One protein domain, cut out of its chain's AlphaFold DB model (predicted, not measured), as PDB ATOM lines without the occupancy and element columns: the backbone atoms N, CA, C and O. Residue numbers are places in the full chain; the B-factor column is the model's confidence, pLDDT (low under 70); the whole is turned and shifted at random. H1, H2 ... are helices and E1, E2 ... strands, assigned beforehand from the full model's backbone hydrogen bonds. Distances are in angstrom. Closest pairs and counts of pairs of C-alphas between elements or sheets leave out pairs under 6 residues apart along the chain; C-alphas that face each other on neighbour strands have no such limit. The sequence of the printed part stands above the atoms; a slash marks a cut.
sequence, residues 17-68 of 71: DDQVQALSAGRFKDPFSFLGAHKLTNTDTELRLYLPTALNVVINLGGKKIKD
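AT A GLANCE: This is residues 17 to 68 of the 71 residues of an uncharacterized protein of Pseudoalteromonas sp. BSi20495 (UniProt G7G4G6). What would one see first in this model? It is a loose, open string of three small parts: the short helix H1 at one end, the hairpin of strands E1 and E2 in the middle, and a second hairpin, E3 and E4, at the other end, where residues 60 to 65 stick out. What are the parts in sum? The printed part has 52 residues, with one named helix and four named strands in the order H1, E1, E2, E3, E4, and the strands form two antiparallel sheets of two strands, E1 - E2 and E3 - E4. The class is mixed, helices and strands, with under half of the residues in named elements. How is the whole shaped? It is loose, with a radius of gyration of the C-alphas of 12.9 A, and flat, with spans of 35 by 31 by 16 A.

HOW THE PARTS SIT: How does the backbone of the helix run? In H1, residues 17 to 24, every O i to N i+4 pair is within hydrogen-bond range. How do the next two strands pair? E1, residues 36 to 39, and E2, residues 45 to 48, form a hairpin and are antiparallel, with 151 degrees between their directions. N 38 and O 46 are within hydrogen-bond range at 2.8 A, and the C-alphas of Ala 37 and Leu 47, which face each other, are 4.5 A apart. What of the last two strands? E3, residues 58 to 61, and E4, residues 64 to 67, form a hairpin and are antiparallel at 155 degrees; N 66 and O 59 are within hydrogen-bond range at 2.8 A. Which parts keep their distance? H1 is apart from E2, E3 and E4, and each of E1 and E2 is apart from both E3 and E4.

IN THESE COORDINATES: Where does the first element lie? H1 begins with C-alpha 17 at (132.403, 179.747, 174.413) and is 10.4 A long from first to last C-alpha. How long are the strands? E1 measures 10.1 A, E2 9.7 A, E3 9.8 A and E4 9.6 A. Where are further anchors? E2 begins with C-alpha 45 at (144.600, 194.744, 169.793), and E4 ends with C-alpha 67 at (137.886, 193.089, 155.158).

THE WHOLE: How far does it reach? The two C-alphas farthest apart, those of Arg 27 and Gly 63, are 35.2 A apart. How are the elements linked? The link from H1 to E1 is long, with 11 residues; that from E2 to E3 is short, with 9; those from E1 to E2 and from E3 to E4 are tight. Is anything missing or unsure? The printed part has no cut. The mean pLDDT of the printed part is 88.2, and one residue, Asp 68, is under 70.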
ATOM      1  N   ASP A  17     133.691 180.263 174.872       86.81
ATOM      2  CA  ASP A  17     132.403 179.747 174.413       86.81
ATOM      3  C   ASP A  17     131.267 180.045 175.400       86.81
ATOM      4  O   ASP A  17     130.188 180.469 174.983       86.81
ATOM      5  N   ASP A  18     131.509 179.927 176.710       88.88
ATOM      6  CA  ASP A  18     130.522 180.290 177.737       88.88
ATOM      7  C   ASP A  18     130.194 181.787 177.694       88.88
ATOM      8  O   ASP A  18     129.043 182.196 177.870       88.88
ATOM      9  N   GLN A  19     131.204 182.615 177.424       89.38
ATOM     10  CA  GLN A  19     131.055 184.061 177.275       89.38
ATOM     11  C   GLN A  19     130.248 184.417 176.016       89.38
ATOM     12  O   GLN A  19     129.334 185.242 176.090       89.38
ATOM     13  N   VAL A  20     130.496 183.744 174.888       89.69
ATOM     14  CA  VAL A  20     129.703 183.893 173.654       89.69
ATOM     15  C   VAL A  20     128.259 183.420 173.856       89.69
ATOM     16  O   VAL A  20     127.315 184.090 173.425       89.69
ATOM     17  N   GLN A  21     128.049 182.307 174.561       90.88
ATOM     18  CA  GLN A  21     126.714 181.810 174.903       90.88
ATOM     19  C   GLN A  21     125.961 182.781 175.819       90.88
ATOM     20  O   GLN A  21     124.793 183.088 175.580       90.88
ATOM     21  N   ALA A  22     126.619 183.328 176.843       90.25
ATOM     22  CA  ALA A  22     126.019 184.341 177.706       90.25
ATOM     23  C   ALA A  22     125.665 185.621 176.931       90.25
ATOM     24  O   ALA A  22     124.607 186.206 177.177       90.25
ATOM     25  N   LEU A  23     126.514 186.031 175.983       91.31
ATOM     26  CA  LEU A  23     126.286 187.195 175.130       91.31
ATOM     27  C   LEU A  23     125.098 186.989 174.192       91.31
ATOM     28  O   LEU A  23     124.185 187.815 174.173       91.31
ATOM     29  N   SER A  24     125.075 185.871 173.469       90.62
ATOM     30  CA  SER A  24     123.991 185.549 172.536       90.62
ATOM     31  C   SER A  24     122.643 185.359 173.234       90.62
ATOM     32  O   SER A  24     121.615 185.767 172.699       90.62
ATOM     33  N   ALA A  25     122.646 184.836 174.464       92.25
ATOM     34  CA  ALA A  25     121.453 184.690 175.293       92.25
ATOM     35  C   ALA A  25     121.016 185.985 176.012       92.25
ATOM     36  O   ALA A  25     120.052 185.947 176.776       92.25
ATOM     37  N   GLY A  26     121.727 187.108 175.849       89.44
ATOM     38  CA  GLY A  26     121.412 188.371 176.532       89.44
ATOM     39  C   GLY A  26     121.632 188.347 178.052       89.44
ATOM     40  O   GLY A  26     121.072 189.168 178.772       89.44
ATOM     41  N   ARG A  27     122.438 187.404 178.558       91.19
ATOM     42  CA  ARG A  27     122.747 187.219 179.991       91.19
ATOM     43  C   ARG A  27     124.116 187.775 180.392       91.19
ATOM     44  O   ARG A  27     124.560 187.579 181.522       91.19
ATOM     45  N   PHE A  28     124.799 188.454 179.476       91.25
ATOM     46  CA  PHE A  28     126.110 189.038 179.729       91.25
ATOM     47  C   PHE A  28     125.968 190.335 180.533       91.25
ATOM     48  O   PHE A  28     125.445 191.325 180.029       91.25
ATOM     49  N   LYS A  29     126.428 190.324 181.792       88.81
ATOM     50  CA  LYS A  29     126.242 191.437 182.743       88.81
ATOM     51  C   LYS A  29     126.808 192.766 182.237       88.81
ATOM     52  O   LYS A  29     126.164 193.796 182.394       88.81
ATOM     53  N   ASP A  30     128.007 192.733 181.665       90.50
ATOM     54  CA  ASP A  30     128.642 193.887 181.027       90.50
ATOM     55  C   ASP A  30     129.176 193.492 179.644       90.50
ATOM     56  O   ASP A  30     130.290 192.972 179.544       90.50
ATOM     57  N   PRO A  31     128.406 193.715 178.569       90.31
ATOM     58  CA  PRO A  31     128.827 193.368 177.218       90.31
ATOM     59  C   PRO A  31     130.123 194.057 176.780       90.31
ATOM     60  O   PRO A  31     130.844 193.487 175.971       90.31
ATOM     61  N   PHE A  32     130.462 195.241 177.308       91.00
ATOM     62  CA  PHE A  32     131.678 195.973 176.925       91.00
ATOM     63  C   PHE A  32     132.942 195.418 177.578       91.00
ATOM     64  O   PHE A  32     134.037 195.606 177.054       91.00
ATOM     65  N   SER A  33     132.805 194.668 178.674       90.38
ATOM     66  CA  SER A  33     133.931 193.899 179.215       90.38
ATOM     67  C   SER A  33     134.415 192.804 178.253       90.38
ATOM     68  O   SER A  33     135.546 192.344 178.376       90.38
ATOM     69  N   PHE A  34     133.589 192.420 177.272       91.00
ATOM     70  CA  PHE A  34     133.907 191.405 176.269       91.00
ATOM     71  C   PHE A  34     133.970 191.951 174.837       91.00
ATOM     72  O   PHE A  34     134.812 191.523 174.056       91.00
ATOM     73  N   LEU A  35     133.092 192.883 174.473       93.06
ATOM     74  CA  LEU A  35     133.016 193.500 173.149       93.06
ATOM     75  C   LEU A  35     133.865 194.767 173.060       93.06
ATOM     76  O   LEU A  35     134.182 195.396 174.063       93.06
ATOM     77  N   GLY A  36     134.188 195.173 171.836       93.00
ATOM     78  CA  GLY A  36     135.007 196.350 171.569       93.00
ATOM     79  C   GLY A  36     136.487 196.014 171.408       93.00
ATOM     80  O   GLY A  36     136.851 194.877 171.105       93.00
ATOM     81  N   ALA A  37     137.330 197.040 171.532       92.12
ATOM     82  CA  ALA A  37     138.772 196.924 171.356       92.12
ATOM     83  C   ALA A  37     139.448 196.586 172.690       92.12
ATOM     84  O   ALA A  37     139.386 197.368 173.638       92.12
ATOM     85  N   HIS A  38     140.135 195.450 172.727       91.94
ATOM     86  CA  HIS A  38     140.836 194.938 173.899       91.94
ATOM     87  C   HIS A  38     142.310 194.740 173.576       91.94
ATOM     88  O   HIS A  38     142.667 194.275 172.495       91.94
ATOM     89  N   LYS A  39     143.193 195.094 174.509       91.12
ATOM     90  CA  LYS A  39     144.625 194.816 174.360       91.12
ATOM     91  C   LYS A  39     144.872 193.346 174.673       91.12
ATOM     92  O   LYS A  39     144.602 192.922 175.794       91.12
ATOM     93  N   LEU A  40     145.394 192.595 173.708       85.62
ATOM     94  CA  LEU A  40     145.830 191.214 173.929       85.62
ATOM     95  C   LEU A  40     147.279 191.190 174.430       85.62
ATOM     96  O   LEU A  40     147.623 190.446 175.345       85.62
ATOM     97  N   THR A  41     148.112 192.059 173.860       88.50
ATOM     98  CA  THR A  41     149.502 192.296 174.266       88.50
ATOM     99  C   THR A  41     149.790 193.803 174.236       88.50
ATOM    100  O   THR A  41     148.904 194.620 173.974       88.50
ATOM    101  N   ASN A  42     151.038 194.212 174.490       86.38
ATOM    102  CA  ASN A  42     151.442 195.617 174.333       86.38
ATOM    103  C   ASN A  42     151.415 196.093 172.871       86.38
ATOM    104  O   ASN A  42     151.407 197.299 172.630       86.38
ATOM    105  N   THR A  43     151.416 195.166 171.913       87.94
ATOM    106  CA  THR A  43     151.468 195.451 170.474       87.94
ATOM    107  C   THR A  43     150.186 195.067 169.745       87.94
ATOM    108  O   THR A  43     149.908 195.637 168.693       87.94
ATOM    109  N   ASP A  44     149.382 194.167 170.316       88.12
ATOM    110  CA  ASP A  44     148.230 193.578 169.639       88.12
ATOM    111  C   ASP A  44     146.913 194.010 170.278       88.12
ATOM    112  O   ASP A  44     146.725 193.964 171.498       88.12
ATOM    113  N   THR A  45     145.978 194.412 169.420       88.62
ATOM    114  CA  THR A  45     144.600 194.744 169.793       88.62
ATOM    115  C   THR A  45     143.648 193.761 169.139       88.62
ATOM    116  O   THR A  45     143.672 193.581 167.924       88.62
ATOM    117  N   GLU A  46     142.779 193.165 169.941       90.06
ATOM    118  CA  GLU A  46     141.672 192.344 169.483       90.06
ATOM    119  C   GLU A  46     140.402 193.198 169.414       90.06
ATOM    120  O   GLU A  46     140.055 193.887 170.374       90.06
ATOM    121  N   LEU A  47     139.703 193.171 168.278       91.06
ATOM    122  CA  LEU A  47     138.407 193.827 168.120       91.06
ATOM    123  C   LEU A  47     137.304 192.768 168.098       91.06
ATOM    124  O   LEU A  47     137.188 192.014 167.136       91.06
ATOM    125  N   ARG A  48     136.475 192.743 169.144       91.62
ATOM    126  CA  ARG A  48     135.362 191.800 169.287       91.62
ATOM    127  C   ARG A  48     134.036 192.482 168.972       91.62
ATOM    128  O   ARG A  48     133.691 193.500 169.573       91.62
ATOM    129  N   LEU A  49     133.284 191.916 168.033       91.06
ATOM    130  CA  LEU A  49     132.000 192.434 167.560       91.06
ATOM    131  C   LEU A  49     130.954 191.319 167.630       91.06
ATOM    132  O   LEU A  49     131.244 190.180 167.279       91.06
ATOM    133  N   TYR A  50     129.730 191.655 168.034       91.69
ATOM    134  CA  TYR A  50     128.597 190.732 167.995       91.69
ATOM    135  C   TYR A  50     127.515 191.282 167.073       91.69
ATOM    136  O   TYR A  50     126.850 192.266 167.393       91.69
ATOM    137  N   LEU A  51     127.384 190.661 165.899       91.44
ATOM    138  CA  LEU A  51     126.509 191.100 164.813       91.44
ATOM    139  C   LEU A  51     125.714 189.893 164.270       91.44
ATOM    140  O   LEU A  51     126.037 189.391 163.195       91.44
ATOM    141  N   PRO A  52     124.685 189.406 164.994       86.69
ATOM    142  CA  PRO A  52     124.022 188.114 164.741       86.69
ATOM    143  C   PRO A  52     123.333 187.973 163.372       86.69
ATOM    144  O   PRO A  52     122.895 186.885 163.014       86.69
ATOM    145  N   THR A  53     123.224 189.053 162.599       90.12
ATOM    146  CA  THR A  53     122.603 189.068 161.267       90.12
ATOM    147  C   THR A  53     123.470 189.743 160.204       90.12
ATOM    148  O   THR A  53     123.024 189.928 159.069       90.12
ATOM    149  N   ALA A  54     124.701 190.140 160.538       91.69
ATOM    150  CA  ALA A  54     125.578 190.762 159.558       91.69
ATOM    151  C   ALA A  54     126.079 189.714 158.564       91.69
ATOM    152  O   ALA A  54     126.721 188.739 158.938       91.69
ATOM    153  N   LEU A  55     125.814 189.952 157.281       90.50
ATOM    154  CA  LEU A  55     126.342 189.122 156.196       90.50
ATOM    155  C   LEU A  55     127.782 189.493 155.836       90.50
ATOM    156  O   LEU A  55     128.515 188.682 155.288       90.50
ATOM    157  N   ASN A  56     128.165 190.747 156.086       88.50
ATOM    158  CA  ASN A  56     129.480 191.280 155.763       88.50
ATOM    159  C   ASN A  56     129.881 192.316 156.811       88.50
ATOM    160  O   ASN A  56     129.083 193.190 157.157       88.50
ATOM    161  N   VAL A  57     131.136 192.259 157.253       87.62
ATOM    162  CA  VAL A  57     131.725 193.233 158.172       87.62
ATOM    163  C   VAL A  57     132.961 193.839 157.518       87.62
ATOM    164  O   VAL A  57     133.812 193.140 156.971       87.62
ATOM    165  N   VAL A  58     133.052 195.169 157.547       89.69
ATOM    166  CA  VAL A  58     134.221 195.910 157.062       89.69
ATOM    167  C   VAL A  58     134.656 196.871 158.152       89.69
ATOM    168  O   VAL A  58     133.882 197.728 158.575       89.69
ATOM    169  N   ILE A  59     135.911 196.758 158.570       87.81
ATOM    170  CA  ILE A  59     136.505 197.647 159.563       87.81
ATOM    171  C   ILE A  59     137.296 198.723 158.816       87.81
ATOM    172  O   ILE A  59     138.144 198.411 157.982       87.81
ATOM    173  N   ASN A  60     137.023 199.998 159.092       89.38
ATOM    174  CA  ASN A  60     137.785 201.120 158.543       89.38
ATOM    175  C   ASN A  60     138.612 201.776 159.654       89.38
ATOM    176  O   ASN A  60     138.059 202.416 160.544       89.38
ATOM    177  N   LEU A  61     139.931 201.620 159.588       85.12
ATOM    178  CA  LEU A  61     140.890 202.166 160.546       85.12
ATOM    179  C   LEU A  61     141.761 203.201 159.835       85.12
ATOM    180  O   LEU A  61     142.640 202.848 159.051       85.12
ATOM    181  N   GLY A  62     141.491 204.489 160.067       84.25
ATOM    182  CA  GLY A  62     142.290 205.582 159.499       84.25
ATOM    183  C   GLY A  62     142.330 205.602 157.964       84.25
ATOM    184  O   GLY A  62     143.358 205.930 157.383       84.25
ATOM    185  N   GLY A  63     141.243 205.196 157.297       81.81
ATOM    186  CA  GLY A  63     141.165 205.101 155.835       81.81
ATOM    187  C   GLY A  63     141.612 203.750 155.267       81.81
ATOM    188  O   GLY A  63     141.369 203.471 154.091       81.81
ATOM    189  N   LYS A  64     142.199 202.874 156.091       81.19
ATOM    190  CA  LYS A  64     142.521 201.497 155.716       81.19
ATOM    191  C   LYS A  64     141.315 200.598 155.967       81.19
ATOM    192  O   LYS A  64     140.863 200.444 157.100       81.19
ATOM    193  N   LYS A  65     140.814 199.967 154.904       81.19
ATOM    194  CA  LYS A  65     139.749 198.962 154.991       81.19
ATOM    195  C   LYS A  65     140.358 197.595 155.284       81.19
ATOM    196  O   LYS A  65     141.125 197.079 154.475       81.19
ATOM    197  N   ILE A  66     139.989 197.014 156.416       80.94
ATOM    198  CA  ILE A  66     140.233 195.615 156.749       80.94
ATOM    199  C   ILE A  66     138.929 194.888 156.444       80.94
ATOM    200  O   ILE A  66     137.883 195.181 157.028       80.94
ATOM    201  N   LYS A  67     138.978 194.012 155.444       70.38
ATOM    202  CA  LYS A  67     137.886 193.089 155.158       70.38
ATOM    203  C   LYS A  67     138.155 191.822 155.939       70.38
ATOM    204  O   LYS A  67     139.303 191.384 155.990       70.38
ATOM    205  N   ASP A  68     137.103 191.269 156.513       60.31
ATOM    206  CA  ASP A  68     137.187 189.927 157.051       60.31
ATOM    207  C   ASP A  68     137.487 188.951 155.902       60.31
ATOM    208  O   ASP A  68     136.888 189.045 154.824       60.31
TER     209      ASP A  68